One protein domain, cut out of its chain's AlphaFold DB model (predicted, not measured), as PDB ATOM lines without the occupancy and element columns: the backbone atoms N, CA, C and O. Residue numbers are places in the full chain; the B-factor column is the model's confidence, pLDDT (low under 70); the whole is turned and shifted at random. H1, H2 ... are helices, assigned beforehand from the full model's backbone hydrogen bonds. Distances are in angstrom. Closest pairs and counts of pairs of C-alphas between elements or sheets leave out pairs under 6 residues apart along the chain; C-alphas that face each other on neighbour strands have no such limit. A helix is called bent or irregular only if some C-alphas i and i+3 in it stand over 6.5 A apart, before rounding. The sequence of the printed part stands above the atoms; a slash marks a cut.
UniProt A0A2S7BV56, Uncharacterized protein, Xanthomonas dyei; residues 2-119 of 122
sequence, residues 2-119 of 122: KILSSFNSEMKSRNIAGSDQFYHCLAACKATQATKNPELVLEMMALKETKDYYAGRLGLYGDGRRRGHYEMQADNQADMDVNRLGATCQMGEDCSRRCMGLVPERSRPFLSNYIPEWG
ATOM      1  N   LYS A   2      49.364 -18.666  25.211       88.69
ATOM      2  CA  LYS A   2      47.915 -18.958  25.203       88.69
ATOM      3  C   LYS A   2      47.022 -17.804  24.704       88.69
ATOM      4  O   LYS A   2      46.013 -18.070  24.065       88.69
ATOM      5  N   ILE A   3      47.417 -16.551  24.954       94.81
ATOM      6  CA  ILE A   3      46.720 -15.344  24.479       94.81
ATOM      7  C   ILE A   3      46.641 -15.309  22.946       94.81
ATOM      8  O   ILE A   3      45.540 -15.246  22.407       94.81
ATOM      9  N   LEU A   4      47.778 -15.422  22.248       95.31
ATOM     10  CA  LEU A   4      47.817 -15.358  20.782       95.31
ATOM     11  C   LEU A   4      47.010 -16.501  20.156       95.31
ATOM     12  O   LEU A   4      46.199 -16.274  19.263       95.31
ATOM     13  N   SER A   5      47.156 -17.724  20.677       94.12
ATOM     14  CA  SER A   5      46.364 -18.861  20.194       94.12
ATOM     15  C   SER A   5      44.867 -18.708  20.477       94.12
ATOM     16  O   SER A   5      44.064 -19.134  19.657       94.12
ATOM     17  N   SER A   6      44.483 -18.115  21.613       96.75
ATOM     18  CA  SER A   6      43.075 -17.915  21.980       96.75
ATOM     19  C   SER A   6      42.393 -16.939  21.032       96.75
ATOM     20  O   SER A   6      41.347 -17.267  20.482       96.75
ATOM     21  N   PHE A   7      43.006 -15.778  20.790       97.00
ATOM     22  CA  PHE A   7      42.447 -14.780  19.879       97.00
ATOM     23  C   PHE A   7      42.446 -15.253  18.427       97.00
ATOM     24  O   PHE A   7      41.463 -15.040  17.729       97.00
ATOM     25  N   ASN A   8      43.480 -15.976  17.986       94.50
ATOM     26  CA  ASN A   8      43.473 -16.599  16.662       94.50
ATOM     27  C   ASN A   8      42.343 -17.637  16.514       94.50
ATOM     28  O   ASN A   8      41.698 -17.703  15.472       94.50
ATOM     29  N   SER A   9      42.090 -18.451  17.544       94.50
ATOM     30  CA  SER A   9      40.977 -19.408  17.527       94.50
ATOM     31  C   SER A   9      39.619 -18.712  17.528       94.50
ATOM     32  O   SER A   9      38.724 -19.148  16.813       94.50
ATOM     33  N   GLU A  10      39.463 -17.635  18.299       95.75
ATOM     34  CA  GLU A  10      38.224 -16.860  18.331       95.75
ATOM     35  C   GLU A  10      37.951 -16.157  16.999       95.75
ATOM     36  O   GLU A  10      36.846 -16.250  16.477       95.75
ATOM     37  N   MET A  11      38.959 -15.508  16.415       94.81
ATOM     38  CA  MET A  11      38.864 -14.896  15.087       94.81
ATOM     39  C   MET A  11      38.334 -15.906  14.061       94.81
ATOM     40  O   MET A  11      37.338 -15.653  13.382       94.81
ATOM     41  N   LYS A  12      38.945 -17.100  14.022       91.38
ATOM     42  CA  LYS A  12      38.554 -18.180  13.105       91.38
ATOM     43  C   LYS A  12      37.163 -18.745  13.411       91.38
ATOM     44  O   LYS A  12      36.450 -19.097  12.477       91.38
ATOM     45  N   SER A  13      36.766 -18.848  14.681       93.12
ATOM     46  CA  SER A  13      35.462 -19.415  15.053       93.12
ATOM     47  C   SER A  13      34.305 -18.446  14.829       93.12
ATOM     48  O   SER A  13      33.225 -18.869  14.422       93.12
ATOM     49  N   ARG A  14      34.520 -17.153  15.083       93.06
ATOM     50  CA  ARG A  14      33.491 -16.122  14.927       93.06
ATOM     51  C   ARG A  14      33.317 -15.693  13.480       93.06
ATOM     52  O   ARG A  14      32.215 -15.298  13.119       93.06
ATOM     53  N   ASN A  15      34.377 -15.786  12.672       91.19
ATOM     54  CA  ASN A  15      34.342 -15.536  11.232       91.19
ATOM     55  C   ASN A  15      33.653 -14.200  10.874       91.19
ATOM     56  O   ASN A  15      32.826 -14.120   9.964       91.19
ATOM     57  N   ILE A  16      33.949 -13.147  11.644       94.44
ATOM     58  CA  ILE A  16      33.365 -11.821  11.433       94.44
ATOM     59  C   ILE A  16      34.129 -11.148  10.295       94.44
ATOM     60  O   ILE A  16      35.323 -10.863  10.413       94.44
ATOM     61  N   ALA A  17      33.429 -10.862   9.201       93.12
ATOM     62  CA  ALA A  17      34.029 -10.288   8.005       93.12
ATOM     63  C   ALA A  17      34.792  -8.985   8.310       93.12
ATOM     64  O   ALA A  17      34.224  -8.025   8.834       93.12
ATOM     65  N   GLY A  18      36.073  -8.936   7.939       92.56
ATOM     66  CA  GLY A  18      36.924  -7.754   8.112       92.56
ATOM     67  C   GLY A  18      37.353  -7.476   9.555       92.56
ATOM     68  O   GLY A  18      37.769  -6.361   9.840       92.56
ATOM     69  N   SER A  19      37.241  -8.448  10.465       95.62
ATOM     70  CA  SER A  19      37.724  -8.311  11.849       95.62
ATOM     71  C   SER A  19      39.154  -8.820  12.065       95.62
ATOM     72  O   SER A  19      39.709  -8.616  13.142       95.62
ATOM     73  N   ASP A  20      39.769  -9.444  11.061       95.31
ATOM     74  CA  ASP A  20      41.063 -10.130  11.187       95.31
ATOM     75  C   ASP A  20      42.149  -9.189  11.726       95.31
ATOM     76  O   ASP A  20      42.777  -9.457  12.753       95.31
ATOM     77  N   GLN A  21      42.267  -7.998  11.135       97.69
ATOM     78  CA  GLN A  21      43.240  -6.996  11.571       97.69
ATOM     79  C   GLN A  21      43.016  -6.514  13.013       97.69
ATOM     80  O   GLN A  21      43.979  -6.281  13.751       97.69
ATOM     81  N   PHE A  22      41.756  -6.404  13.447       98.19
ATOM     82  CA  PHE A  22      41.428  -6.088  14.835       98.19
ATOM     83  C   PHE A  22      41.940  -7.176  15.782       98.19
ATOM     84  O   PHE A  22      42.592  -6.856  16.776       98.19
ATOM     85  N   TYR A  23      41.716  -8.452  15.457       98.00
ATOM     86  CA  TYR A  23      42.179  -9.575  16.272       98.00
ATOM     87  C   TYR A  23      43.705  -9.666  16.346       98.00
ATOM     88  O   TYR A  23      44.241  -9.924  17.425       98.00
ATOM     89  N   HIS A  24      44.408  -9.400  15.248       98.44
ATOM     90  CA  HIS A  24      45.871  -9.354  15.215       98.44
ATOM     91  C   HIS A  24      46.436  -8.260  16.134       98.44
ATOM     92  O   HIS A  24      47.238  -8.541  17.034       98.44
ATOM     93  N   CYS A  25      45.937  -7.029  15.992       98.75
ATOM     94  CA  CYS A  25      46.310  -5.908  16.856       98.75
ATOM     95  C   CYS A  25      45.974  -6.181  18.335       98.75
ATOM     96  O   CYS A  25      46.822  -5.998  19.217       98.75
ATOM     97  N   LEU A  26      44.764  -6.678  18.619       98.56
ATOM     98  CA  LEU A  26      44.292  -6.976  19.972       98.56
ATOM     99  C   LEU A  26      45.160  -8.043  20.645       98.56
ATOM    100  O   LEU A  26      45.595  -7.865  21.787       98.56
ATOM    101  N   ALA A  27      45.434  -9.140  19.937       98.50
ATOM    102  CA  ALA A  27      46.236 -10.243  20.444       98.50
ATOM    103  C   ALA A  27      47.668  -9.793  20.755       98.50
ATOM    104  O   ALA A  27      48.171 -10.088  21.843       98.50
ATOM    105  N   ALA A  28      48.295  -9.040  19.845       98.62
ATOM    106  CA  ALA A  28      49.643  -8.517  20.033       98.62
ATOM    107  C   ALA A  28      49.720  -7.553  21.229       98.62
ATOM    108  O   ALA A  28      50.621  -7.685  22.061       98.62
ATOM    109  N   CYS A  29      48.745  -6.653  21.383       98.75
ATOM    110  CA  CYS A  29      48.670  -5.743  22.527       98.75
ATOM    111  C   CYS A  29      48.506  -6.501  23.854       98.75
ATOM    112  O   CYS A  29      49.319  -6.357  24.770       98.75
ATOM    113  N   LYS A  30      47.513  -7.397  23.951       98.50
ATOM    114  CA  LYS A  30      47.259  -8.179  25.174       98.50
ATOM    115  C   LYS A  30      48.444  -9.073  25.538       98.50
ATOM    116  O   LYS A  30      48.787  -9.194  26.714       98.50
ATOM    117  N   ALA A  31      49.080  -9.698  24.548       98.38
ATOM    118  CA  ALA A  31      50.261 -10.519  24.779       98.38
ATOM    119  C   ALA A  31      51.450  -9.670  25.236       98.38
ATOM    120  O   ALA A  31      52.122 -10.069  26.181       98.38
ATOM    121  N   THR A  32      51.658  -8.492  24.644       98.56
ATOM    122  CA  THR A  32      52.734  -7.573  25.038       98.56
ATOM    123  C   THR A  32      52.555  -7.098  26.471       98.56
ATOM    124  O   THR A  32      53.510  -7.128  27.244       98.56
ATOM    125  N   GLN A  33      51.334  -6.740  26.874       98.38
ATOM    126  CA  GLN A  33      51.052  -6.383  28.267       98.38
ATOM    127  C   GLN A  33      51.323  -7.547  29.233       98.38
ATOM    128  O   GLN A  33      51.859  -7.337  30.321       98.38
ATOM    129  N   ALA A  34      50.997  -8.780  28.835       97.69
ATOM    130  CA  ALA A  34      51.207  -9.963  29.667       97.69
ATOM    131  C   ALA A  34      52.685 -10.376  29.784       97.69
ATOM    132  O   ALA A  34      53.111 -10.829  30.845       97.69
ATOM    133  N   THR A  35      53.464 -10.252  28.708       97.38
ATOM    134  CA  THR A  35      54.874 -10.678  28.675       97.38
ATOM    135  C   THR A  35      55.844  -9.564  29.038       97.38
ATOM    136  O   THR A  35      56.973  -9.858  29.421       97.38
ATOM    137  N   LYS A  36      55.431  -8.300  28.883       97.38
ATOM    138  CA  LYS A  36      56.303  -7.114  28.899       97.38
ATOM    139  C   LYS A  36      57.459  -7.214  27.895       97.38
ATOM    140  O   LYS A  36      58.502  -6.603  28.089       97.38
ATOM    141  N   ASN A  37      57.278  -8.011  26.841       97.62
ATOM    142  CA  ASN A  37      58.298  -8.282  25.837       97.62
ATOM    143  C   ASN A  37      57.663  -8.237  24.434       97.62
ATOM    144  O   ASN A  37      57.126  -9.256  23.983       97.62
ATOM    145  N   PRO A  38      57.671  -7.065  23.771       97.75
ATOM    146  CA  PRO A  38      57.084  -6.901  22.444       97.75
ATOM    147  C   PRO A  38      57.855  -7.666  21.362       97.75
ATOM    148  O   PRO A  38      57.233  -8.197  20.447       97.75
ATOM    149  N   GLU A  39      59.180  -7.782  21.477       98.25
ATOM    150  CA  GLU A  39      60.017  -8.514  20.514       98.25
ATOM    151  C   GLU A  39      59.613  -9.987  20.454       98.25
ATOM    152  O   GLU A  39      59.274 -10.497  19.387       98.25
ATOM    153  N   LEU A  40      59.503 -10.635  21.618       97.69
ATOM    154  CA  LEU A  40      59.037 -12.017  21.728       97.69
ATOM    155  C   LEU A  40      57.633 -12.200  21.128       97.69
ATOM    156  O   LEU A  40      57.348 -13.209  20.485       97.69
ATOM    157  N   VAL A  41      56.729 -11.240  21.339       98.25
ATOM    158  CA  VAL A  41      55.376 -11.301  20.765       98.25
ATOM    159  C   VAL A  41      55.433 -11.228  19.242       98.25
ATOM    160  O   VAL A  41      54.790 -12.042  18.580       98.25
ATOM    161  N   LEU A  42      56.221 -10.308  18.683       98.38
ATOM    162  CA  LEU A  42      56.365 -10.149  17.237       98.38
ATOM    163  C   LEU A  42      57.025 -11.361  16.577       98.38
ATOM    164  O   LEU A  42      56.577 -11.770  15.509       98.38
ATOM    165  N   GLU A  43      58.016 -11.984  17.218       98.19
ATOM    166  CA  GLU A  43      58.599 -13.245  16.745       98.19
ATOM    167  C   GLU A  43      57.543 -14.354  16.666       98.19
ATOM    168  O   GLU A  43      57.432 -15.058  15.660       98.19
ATOM    169  N   MET A  44      56.707 -14.486  17.697       97.75
ATOM    170  CA  MET A  44      55.662 -15.510  17.724       97.75
ATOM    171  C   MET A  44      54.540 -15.239  16.718       97.75
ATOM    172  O   MET A  44      54.012 -16.188  16.132       97.75
ATOM    173  N   MET A  45      54.204 -13.974  16.466       97.50
ATOM    174  CA  MET A  45      53.269 -13.606  15.400       97.50
ATOM    175  C   MET A  45      53.869 -13.854  14.008       97.50
ATOM    176  O   MET A  45      53.198 -14.418  13.153       97.50
ATOM    177  N   ALA A  46      55.155 -13.568  13.789       97.56
ATOM    178  CA  ALA A  46      55.825 -13.887  12.524       97.56
ATOM    179  C   ALA A  46      55.856 -15.403  12.241       97.56
ATOM    180  O   ALA A  46      55.674 -15.842  11.100       97.56
ATOM    181  N   LEU A  47      56.030 -16.227  13.282       96.94
ATOM    182  CA  LEU A  47      55.916 -17.685  13.172       96.94
ATOM    183  C   LEU A  47      54.490 -18.127  12.803       96.94
ATOM    184  O   LEU A  47      54.332 -19.050  11.999       96.94
ATOM    185  N   LYS A  48      53.457 -17.468  13.348       94.69
ATOM    186  CA  LYS A  48      52.060 -17.690  12.938       94.69
ATOM    187  C   LYS A  48      51.878 -17.365  11.454       94.69
ATOM    188  O   LYS A  48      51.413 -18.238  10.729       94.69
ATOM    189  N   GLU A  49      52.310 -16.194  10.985       95.81
ATOM    190  CA  GLU A  49      52.133 -15.808   9.573       95.81
ATOM    191  C   GLU A  49      52.913 -16.712   8.613       95.81
ATOM    192  O   GLU A  49      52.467 -17.014   7.505       95.81
ATOM    193  N   THR A  50      54.058 -17.236   9.048       95.94
ATOM    194  CA  THR A  50      54.783 -18.265   8.291       95.94
ATOM    195  C   THR A  50      53.952 -19.544   8.167       95.94
ATOM    196  O   THR A  50      53.878 -20.141   7.092       95.94
ATOM    197  N   LYS A  51      53.294 -19.976   9.247       94.38
ATOM    198  CA  LYS A  51      52.411 -21.147   9.231       94.38
ATOM    199  C   LYS A  51      51.174 -20.913   8.358       94.38
ATOM    200  O   LYS A  51      50.823 -21.799   7.574       94.38
ATOM    201  N   ASP A  52      50.536 -19.755   8.483       92.56
ATOM    202  CA  ASP A  52      49.343 -19.407   7.710       92.56
ATOM    203  C   ASP A  52      49.675 -19.285   6.214       92.56
ATOM    204  O   ASP A  52      48.943 -19.846   5.397       92.56
ATOM    205  N   TYR A  53      50.848 -18.742   5.850       95.06
ATOM    206  CA  TYR A  53      51.380 -18.769   4.479       95.06
ATOM    207  C   TYR A  53      51.346 -20.179   3.877       95.06
ATOM    208  O   TYR A  53      50.740 -20.403   2.825       95.06
ATOM    209  N   TYR A  54      51.962 -21.165   4.540       95.69
ATOM    210  CA  TYR A  54      51.991 -22.533   4.015       95.69
ATOM    211  C   TYR A  54      50.598 -23.167   3.979       95.69
ATOM    212  O   TYR A  54      50.259 -23.832   2.996       95.69
ATOM    213  N   ALA A  55      49.766 -22.929   4.998       93.38
ATOM    214  CA  ALA A  55      48.391 -23.416   5.021       93.38
ATOM    215  C   ALA A  55      47.572 -22.863   3.840       93.38
ATOM    216  O   ALA A  55      46.929 -23.635   3.126       93.38
ATOM    217  N   GLY A  56      47.665 -21.561   3.561       93.69
ATOM    218  CA  GLY A  56      46.997 -20.913   2.431       93.69
ATOM    219  C   GLY A  56      47.464 -21.451   1.076       93.69
ATOM    220  O   GLY A  56      46.645 -21.739   0.200       93.69
ATOM    221  N   ARG A  57      48.769 -21.698   0.905       95.12
ATOM    222  CA  ARG A  57      49.332 -22.299  -0.326       95.12
ATOM    223  C   ARG A  57      48.842 -23.733  -0.575       95.12
ATOM    224  O   ARG A  57      48.746 -24.164  -1.734       95.12
ATOM    225  N   LEU A  58      48.522 -24.460   0.495       95.06
ATOM    226  CA  LEU A  58      47.987 -25.822   0.455       95.06
ATOM    227  C   LEU A  58      46.450 -25.879   0.407       95.06
ATOM    228  O   LEU A  58      45.911 -26.962   0.209       95.06
ATOM    229  N   GLY A  59      45.748 -24.746   0.530       92.19
ATOM    230  CA  GLY A  59      44.279 -24.718   0.585       92.19
ATOM    231  C   GLY A  59      43.723 -25.238   1.914       92.19
ATOM    232  O   GLY A  59      42.599 -25.714   1.976       92.19
ATOM    233  N   LEU A  60      44.514 -25.164   2.984       88.75
ATOM    234  CA  LEU A  60      44.134 -25.564   4.343       88.75
ATOM    235  C   LEU A  60      43.664 -24.363   5.180       88.75
ATOM    236  O   LEU A  60      43.771 -24.368   6.405       88.75
ATOM    237  N   TYR A  61      43.200 -23.308   4.512       74.25
ATOM    238  CA  TYR A  61      42.836 -22.029   5.112       74.25
ATOM    239  C   TYR A  61      41.412 -21.648   4.716       74.25
ATOM    240  O   TYR A  61      41.052 -21.833   3.557       74.25
ATOM    241  N   GLY A  62      40.637 -21.102   5.660       73.06
ATOM    242  CA  GLY A  62      39.308 -20.523   5.430       73.06
ATOM    243  C   GLY A  62      38.418 -21.314   4.462       73.06
ATOM    244  O   GLY A  62      37.904 -22.375   4.802       73.06
ATOM    245  N   ASP A  63      38.262 -20.769   3.252       81.81
ATOM    246  CA  ASP A  63      37.420 -21.251   2.146       81.81
ATOM    247  C   ASP A  63      37.973 -22.473   1.383       81.81
ATOM    248  O   ASP A  63      37.383 -22.910   0.394       81.81
ATOM    249  N   GLY A  64      39.114 -23.023   1.800       85.44
ATOM    250  CA  GLY A  64      39.764 -24.161   1.149       85.44
ATOM    251  C   GLY A  64      40.450 -23.815  -0.178       85.44
ATOM    252  O   GLY A  64      41.025 -24.690  -0.834       85.44
ATOM    253  N   ARG A  65      40.431 -22.543  -0.603       93.19
ATOM    254  CA  ARG A  65      41.076 -22.112  -1.845       93.19
ATOM    255  C   ARG A  65      42.585 -22.044  -1.652       93.19
ATOM    256  O   ARG A  65      43.090 -21.393  -0.741       93.19
ATOM    257  N   ARG A  66      43.331 -22.636  -2.588       94.88
ATOM    258  CA  ARG A  66      44.787 -22.449  -2.666       94.88
ATOM    259  C   ARG A  66      45.094 -20.997  -3.032       94.88
ATOM    260  O   ARG A  66      44.777 -20.554  -4.137       94.88
ATOM    261  N   ARG A  67      45.711 -20.264  -2.109       94.25
ATOM    262  CA  ARG A  67      46.084 -18.855  -2.291       94.25
ATOM    263  C   ARG A  67      47.401 -18.723  -3.047       94.25
ATOM    264  O   ARG A  67      48.252 -19.615  -2.995       94.25
ATOM    265  N   GLY A  68      47.565 -17.632  -3.793       96.38
ATOM    266  CA  GLY A  68      48.795 -17.326  -4.536       96.38
ATOM    267  C   GLY A  68      49.967 -16.951  -3.621       96.38
ATOM    268  O   GLY A  68      49.765 -16.613  -2.463       96.38
ATOM    269  N   HIS A  69      51.201 -16.978  -4.135       95.88
ATOM    270  CA  HIS A  69      52.369 -16.490  -3.380       95.88
ATOM    271  C   HIS A  69      52.218 -15.013  -2.991       95.88
ATOM    272  O   HIS A  69      52.293 -14.684  -1.813       95.88
ATOM    273  N   TYR A  70      51.943 -14.152  -3.975       97.19
ATOM    274  CA  TYR A  70      51.788 -12.711  -3.758       97.19
ATOM    275  C   TYR A  70      50.577 -12.365  -2.896       97.19
ATOM    276  O   TYR A  70      50.637 -11.437  -2.101       97.19
ATOM    277  N   GLU A  71      49.502 -13.142  -3.021       95.25
ATOM    278  CA  GLU A  71      48.326 -13.006  -2.166       95.25
ATOM    279  C   GLU A  71      48.688 -13.252  -0.697       95.25
ATOM    280  O   GLU A  71      48.418 -12.399   0.140       95.25
ATOM    281  N   MET A  72      49.381 -14.356  -0.398       95.38
ATOM    282  CA  MET A  72      49.823 -14.639   0.970       95.38
ATOM    283  C   MET A  72      50.886 -13.653   1.468       95.38
ATOM    284  O   MET A  72      50.931 -13.354   2.652       95.38
ATOM    285  N   GLN A  73      51.760 -13.136   0.598       96.38
ATOM    286  CA  GLN A  73      52.719 -12.103   1.004       96.38
ATOM    287  C   GLN A  73      52.027 -10.798   1.401       96.38
ATOM    288  O   GLN A  73      52.421 -10.191   2.393       96.38
ATOM    289  N   ALA A  74      51.019 -10.372   0.638       96.69
ATOM    290  CA  ALA A  74      50.254  -9.169   0.946       96.69
ATOM    291  C   ALA A  74      49.467  -9.323   2.257       96.69
ATOM    292  O   ALA A  74      49.484  -8.412   3.079       96.69
ATOM    293  N   ASP A  75      48.849 -10.489   2.460       93.94
ATOM    294  CA  ASP A  75      48.129 -10.853   3.686       93.94
ATOM    295  C   ASP A  75      49.063 -10.818   4.908       93.94
ATOM    296  O   ASP A  75      48.878 -10.010   5.816       93.94
ATOM    297  N   ASN A  76      50.174 -11.561   4.850       96.00
ATOM    298  CA  ASN A  76      51.180 -11.588   5.913       96.00
ATOM    299  C   ASN A  76      51.741 -10.196   6.237       96.00
ATOM    300  O   ASN A  76      52.035  -9.900   7.396       96.00
ATOM    301  N   GLN A  77      51.949  -9.349   5.224       97.88
ATOM    302  CA  GLN A  77      52.450  -7.995   5.437       97.88
ATOM    303  C   GLN A  77      51.419  -7.141   6.183       97.88
ATOM    304  O   GLN A  77      51.775  -6.506   7.175       97.88
ATOM    305  N   ALA A  78      50.157  -7.168   5.746       97.56
ATOM    306  CA  ALA A  78      49.074  -6.435   6.393       97.56
ATOM    307  C   ALA A  78      48.890  -6.878   7.854       97.56
ATOM    308  O   ALA A  78      48.798  -6.037   8.750       97.56
ATOM    309  N   ASP A  79      48.937  -8.186   8.099       97.56
ATOM    310  CA  ASP A  79      48.842  -8.776   9.433       97.56
ATOM    311  C   ASP A  79      50.021  -8.382  10.325       97.56
ATOM    312  O   ASP A  79      49.839  -8.016  11.490       97.56
ATOM    313  N   MET A  80      51.244  -8.385   9.790       98.19
ATOM    314  CA  MET A  80      52.419  -7.958  10.548       98.19
ATOM    315  C   MET A  80      52.414  -6.463  10.872       98.19
ATOM    316  O   MET A  80      52.910  -6.081  11.935       98.19
ATOM    317  N   ASP A  81      51.839  -5.616  10.020       98.50
ATOM    318  CA  ASP A  81      51.725  -4.181  10.296       98.50
ATOM    319  C   ASP A  81      50.798  -3.904  11.482       98.50
ATOM    320  O   ASP A  81      51.154  -3.145  12.392       98.50
ATOM    321  N   VAL A  82      49.661  -4.595  11.562       98.38
ATOM    322  CA  VAL A  82      48.750  -4.453  12.708       98.38
ATOM    323  C   VAL A  82      49.254  -5.181  13.961       98.38
ATOM    324  O   VAL A  82      49.009  -4.714  15.075       98.38
ATOM    325  N   ASN A  83      50.055  -6.244  13.818       98.56
ATOM    326  CA  ASN A  83      50.775  -6.860  14.941       98.56
ATOM    327  C   ASN A  83      51.767  -5.876  15.577       98.56
ATOM    328  O   ASN A  83      51.820  -5.756  16.803       98.56
ATOM    329  N   ARG A  84      52.524  -5.129  14.759       98.69
ATOM    330  CA  ARG A  84      53.428  -4.061  15.231       98.69
ATOM    331  C   ARG A  84      52.655  -2.935  15.912       98.69
ATOM    332  O   ARG A  84      53.066  -2.467  16.976       98.69
ATOM    333  N   LEU A  85      51.514  -2.532  15.350       98.50
ATOM    334  CA  LEU A  85      50.630  -1.560  15.995       98.50
ATOM    335  C   LEU A  85      50.184  -2.044  17.383       98.50
ATOM    336  O   LEU A  85      50.255  -1.284  18.348       98.50
ATOM    337  N   GLY A  86      49.772  -3.305  17.513       98.44
ATOM    338  CA  GLY A  86      49.398  -3.886  18.800       98.44
ATOM    339  C   GLY A  86      50.566  -3.946  19.789       98.44
ATOM    340  O   GLY A  86      50.419  -3.531  20.935       98.44
ATOM    341  N   ALA A  87      51.742  -4.395  19.349       98.38
ATOM    342  CA  ALA A  87      52.921  -4.567  20.205       98.38
ATOM    343  C   ALA A  87      53.534  -3.249  20.719       98.38
ATOM    344  O   ALA A  87      54.296  -3.255  21.680       98.38
ATOM    345  N   THR A  88      53.193  -2.110  20.114       98.06
ATOM    346  CA  THR A  88      53.620  -0.775  20.574       98.06
ATOM    347  C   THR A  88      52.700  -0.176  21.647       98.06
ATOM    348  O   THR A  88      52.836   1.000  21.983       98.06
ATOM    349  N   CYS A  89      51.754  -0.953  22.185       96.94
ATOM    350  CA  CYS A  89      50.842  -0.483  23.223       96.94
ATOM    351  C   CYS A  89      51.560  -0.081  24.518       96.94
ATOM    352  O   CYS A  89      52.558  -0.689  24.924       96.94
ATOM    353  N   GLN A  90      50.989   0.886  25.228       96.56
ATOM    354  CA  GLN A  90      51.422   1.229  26.578       96.56
ATOM    355  C   GLN A  90      50.898   0.205  27.599       96.56
ATOM    356  O   GLN A  90      49.854  -0.429  27.421       96.56
ATOM    357  N   MET A  91      51.631   0.028  28.702       96.06
ATOM    358  CA  MET A  91      51.197  -0.854  29.789       96.06
ATOM    359  C   MET A  91      49.924  -0.303  30.436       96.06
ATOM    360  O   MET A  91      49.902   0.841  30.880       96.06
ATOM    361  N   GLY A  92      48.877  -1.127  30.500       96.25
ATOM    362  CA  GLY A  92      47.564  -0.725  31.013       96.25
ATOM    363  C   GLY A  92      46.665  -0.017  29.994       96.25
ATOM    364  O   GLY A  92      45.533   0.312  30.336       96.25
ATOM    365  N   GLU A  93      47.122   0.190  28.752       97.19
ATOM    366  CA  GLU A  93      46.283   0.716  27.668       97.19
ATOM    367  C   GLU A  93      45.126  -0.246  27.350       97.19
ATOM    368  O   GLU A  93      45.270  -1.473  27.395       97.19
ATOM    369  N   ASP A  94      43.971   0.299  26.978       98.06
ATOM    370  CA  ASP A  94      42.864  -0.506  26.479       98.06
ATOM    371  C   ASP A  94      43.148  -0.987  25.046       98.06
ATOM    372  O   ASP A  94      42.945  -0.269  24.065       98.06
ATOM    373  N   CYS A  95      43.606  -2.236  24.931       98.38
ATOM    374  CA  CYS A  95      43.905  -2.862  23.646       98.38
ATOM    375  C   CYS A  95      42.717  -2.906  22.676       98.38
ATOM    376  O   CYS A  95      42.930  -2.805  21.471       98.38
ATOM    377  N   SER A  96      41.484  -3.068  23.165       97.81
ATOM    378  CA  SER A  96      40.314  -3.113  22.281       97.81
ATOM    379  C   SER A  96      40.110  -1.750  21.628       97.81
ATOM    380  O   SER A  96      39.972  -1.657  20.409       97.81
ATOM    381  N   ARG A  97      40.189  -0.680  22.429       97.38
ATOM    382  CA  ARG A  97      40.074   0.697  21.931       97.38
ATOM    383  C   ARG A  97      41.235   1.096  21.032       97.38
ATOM    384  O   ARG A  97      41.000   1.712  19.999       97.38
ATOM    385  N   ARG A  98      42.462   0.676  21.347       97.38
ATOM    386  CA  ARG A  98      43.628   0.882  20.471       97.38
ATOM    387  C   ARG A  98      43.385   0.360  19.052       97.38
ATOM    388  O   ARG A  98      43.766   1.004  18.080       97.38
ATOM    389  N   CYS A  99      42.750  -0.802  18.941       98.25
ATOM    390  CA  CYS A  99      42.575  -1.505  17.673       98.25
ATOM    391  C   CYS A  99      41.234  -1.202  16.984       98.25
ATOM    392  O   CYS A  99      40.989  -1.697  15.886       98.25
ATOM    393  N   MET A 100      40.362  -0.385  17.585       96.56
ATOM    394  CA  MET A 100      38.979  -0.206  17.125       96.56
ATOM    395  C   MET A 100      38.858   0.353  15.703       96.56
ATOM    396  O   MET A 100      37.915   0.025  14.987       96.56
ATOM    397  N   GLY A 101      39.825   1.175  15.278       96.81
ATOM    398  CA  GLY A 101      39.859   1.764  13.936       96.81
ATOM    399  C   GLY A 101      40.054   0.742  12.812       96.81
ATOM    400  O   GLY A 101      39.807   1.064  11.656       96.81
ATOM    401  N   LEU A 102      40.456  -0.489  13.148       97.38
ATOM    402  CA  LEU A 102      40.632  -1.597  12.204       97.38
ATOM    403  C   LEU A 102      39.327  -2.361  11.934       97.38
ATOM    404  O   LEU A 102      39.318  -3.284  11.126       97.38
ATOM    405  N   VAL A 103      38.231  -2.004  12.613       96.56
ATOM    406  CA  VAL A 103      36.934  -2.672  12.467       96.56
ATOM    407  C   VAL A 103      36.040  -1.891  11.497       96.56
ATOM    408  O   VAL A 103      35.675  -0.744  11.787       96.56
ATOM    409  N   PRO A 104      35.609  -2.505  10.378       94.94
ATOM    410  CA  PRO A 104      34.609  -1.922   9.488       94.94
ATOM    411  C   PRO A 104      33.293  -1.658  10.220       94.94
ATOM    412  O   PRO A 104      32.860  -2.482  11.022       94.94
ATOM    413  N   GLU A 105      32.599  -0.565   9.893       94.31
ATOM    414  CA  GLU A 105      31.366  -0.170  10.598       94.31
ATOM    415  C   GLU A 105      30.307  -1.274  10.610       94.31
ATOM    416  O   GLU A 105      29.765  -1.600  11.662       94.31
ATOM    417  N   ARG A 106      30.118  -1.941   9.465       94.44
ATOM    418  CA  ARG A 106      29.206  -3.088   9.312       94.44
ATOM    419  C   ARG A 106      29.502  -4.265  10.252       94.44
ATOM    420  O   ARG A 106      28.643  -5.115  10.440       94.44
ATOM    421  N   SER A 107      30.720  -4.344  10.784       95.25
ATOM    422  CA  SER A 107      31.191  -5.442  11.630       95.25
ATOM    423  C   SER A 107      31.196  -5.083  13.119       95.25
ATOM    424  O   SER A 107      31.323  -5.973  13.959       95.25
ATOM    425  N   ARG A 108      31.035  -3.795  13.455       95.19
ATOM    426  CA  ARG A 108      31.078  -3.271  14.829       95.19
ATOM    427  C   ARG A 108      30.052  -3.911  15.773       95.19
ATOM    428  O   ARG A 108      30.477  -4.311  16.857       95.19
ATOM    429  N   PRO A 109      28.771  -4.118  15.394       94.94
ATOM    430  CA  PRO A 109      27.789  -4.725  16.301       94.94
ATOM    431  C   PRO A 109      28.193  -6.123  16.780       94.94
ATOM    432  O   PRO A 109      27.933  -6.509  17.918       94.94
ATOM    433  N   PHE A 110      28.915  -6.873  15.943       94.94
ATOM    434  CA  PHE A 110      29.403  -8.204  16.294       94.94
ATOM    435  C   PHE A 110      30.608  -8.172  17.240       94.94
ATOM    436  O   PHE A 110      31.006  -9.221  17.719       94.94
ATOM    437  N   LEU A 111      31.208  -7.023  17.539       95.31
ATOM    438  CA  LEU A 111      32.354  -6.902  18.449       95.31
ATOM    439  C   LEU A 111      32.008  -6.114  19.723       95.31
ATOM    440  O   LEU A 111      32.904  -5.652  20.429       95.31
ATOM    441  N   SER A 112      30.720  -6.012  20.063       94.12
ATOM    442  CA  SER A 112      30.232  -5.320  21.268       94.12
ATOM    443  C   SER A 112      30.780  -5.900  22.579       94.12
ATOM    444  O   SER A 112      30.922  -5.190  23.568       94.12
ATOM    445  N   ASN A 113      31.196  -7.170  22.584       93.56
ATOM    446  CA  ASN A 113      31.881  -7.781  23.724       93.56
ATOM    447  C   ASN A 113      33.274  -7.174  24.000       93.56
ATOM    448  O   ASN A 113      33.795  -7.324  25.103       93.56
ATOM    449  N   TYR A 114      33.878  -6.519  23.005       95.88
ATOM    450  CA  TYR A 114      35.145  -5.798  23.136       95.88
ATOM    451  C   TYR A 114      34.958  -4.292  23.278       95.88
ATOM    452  O   TYR A 114      35.756  -3.656  23.964       95.88
ATOM    453  N   ILE A 115      33.942  -3.742  22.609       95.31
ATOM    454  CA  ILE A 115      33.628  -2.310  22.575       95.31
ATOM    455  C   ILE A 115      32.120  -2.164  22.809       95.31
ATOM    456  O   ILE A 115      31.350  -2.166  21.844       95.31
ATOM    457  N   PRO A 116      31.680  -2.112  24.081       92.75
ATOM    458  CA  PRO A 116      30.263  -2.146  24.451       92.75
ATOM    459  C   PRO A 116      29.405  -1.075  23.777       92.75
ATOM    460  O   PRO A 116      28.219  -1.296  23.542       92.75
ATOM    461  N   GLU A 117      30.002   0.061  23.422       91.69
ATOM    462  CA  GLU A 117      29.347   1.174  22.737       91.69
ATOM    463  C   GLU A 117      28.792   0.781  21.357       91.69
ATOM    464  O   GLU A 117      27.856   1.405  20.875       91.69
ATOM    465  N   TRP A 118      29.322  -0.268  20.723       92.62
ATOM    466  CA  TRP A 118      28.824  -0.767  19.435       92.62
ATOM    467  C   TRP A 118      27.583  -1.656  19.540       92.62
ATOM    468  O   TRP A 118      27.031  -2.048  18.516       92.62
ATOM    469  N   GLY A 119      27.164  -2.009  20.756       78.12
ATOM    470  CA  GLY A 119      25.970  -2.815  21.009       78.12
ATOM    471  C   GLY A 119      24.740  -2.010  21.431       78.12
ATOM    472  O   GLY A 119      23.795  -2.620  21.913       78.12
TER     473      GLY A 119
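This is residues 2 to 119 of the 122 residues of an uncharacterized protein of Xanthomonas dyei (UniProt A0A2S7BV56). A long helical hairpin, H3 and H4, has H2 packed on it toward its open end, with H1 and H5 on separate sides of H2; the short H6 and H7 form a tail beyond, away from the hairpin. H2, H3 and H4 make an up-and-down bundle, each helix running against the one before. The printed part has 118 residues with seven named helices, H1 to H7 in chain order, and no named strand: all helix. It is compact, radius of gyration of the C-alphas 14.1 A, spanning 39 by 33 by 22 A.

Find C-alpha 38 at (57.084, -6.901, 22.444); from there H3, residues 38 to 58, runs 30.4 A. H4, residues 69 to 87, covers 26.4 A, and H2, residues 20 to 35, 22.3 A. H1, residues 2 to 14, begins at (47.915, -18.958, 25.203). H5 is residues 95 to 102, H6 105 to 111, and H7 116 to 119, ending at (25.970, -2.815, 21.009). H5 and H6 are irregular: C-alphas 98 and 101 are 7.6 A apart, 106 and 109 7.3 A.

H3 and H4 touch as a hairpin, closest C-alphas Pro 38 and Ala 87, 5.3 A, at a shallow tilt of 22 degrees. The hub, H2, touches H4 at Cys 25 and Gly 86, closest C-alphas 4.2 A apart. H1 touches H2, closest C-alphas Leu 4 and Ala 27, 5.4 A. H5 touches H2, closest C-alphas Phe 22 and Leu 102, 5.3 A. H1 and H5 are apart. H6 and H7 touch only at the corner. In H1 to H4 every O i to N i+4 pair is within hydrogen-bond range; in H5 2 of 4, in H6 0 of 3, beside 3 of 4 O i to N i+3; H7 is too short.

The farthest C-alphas, Arg 66 and Gly 92, are 40.2 A apart. The printed part has no cut, no link is long, and no printed residue is under 70.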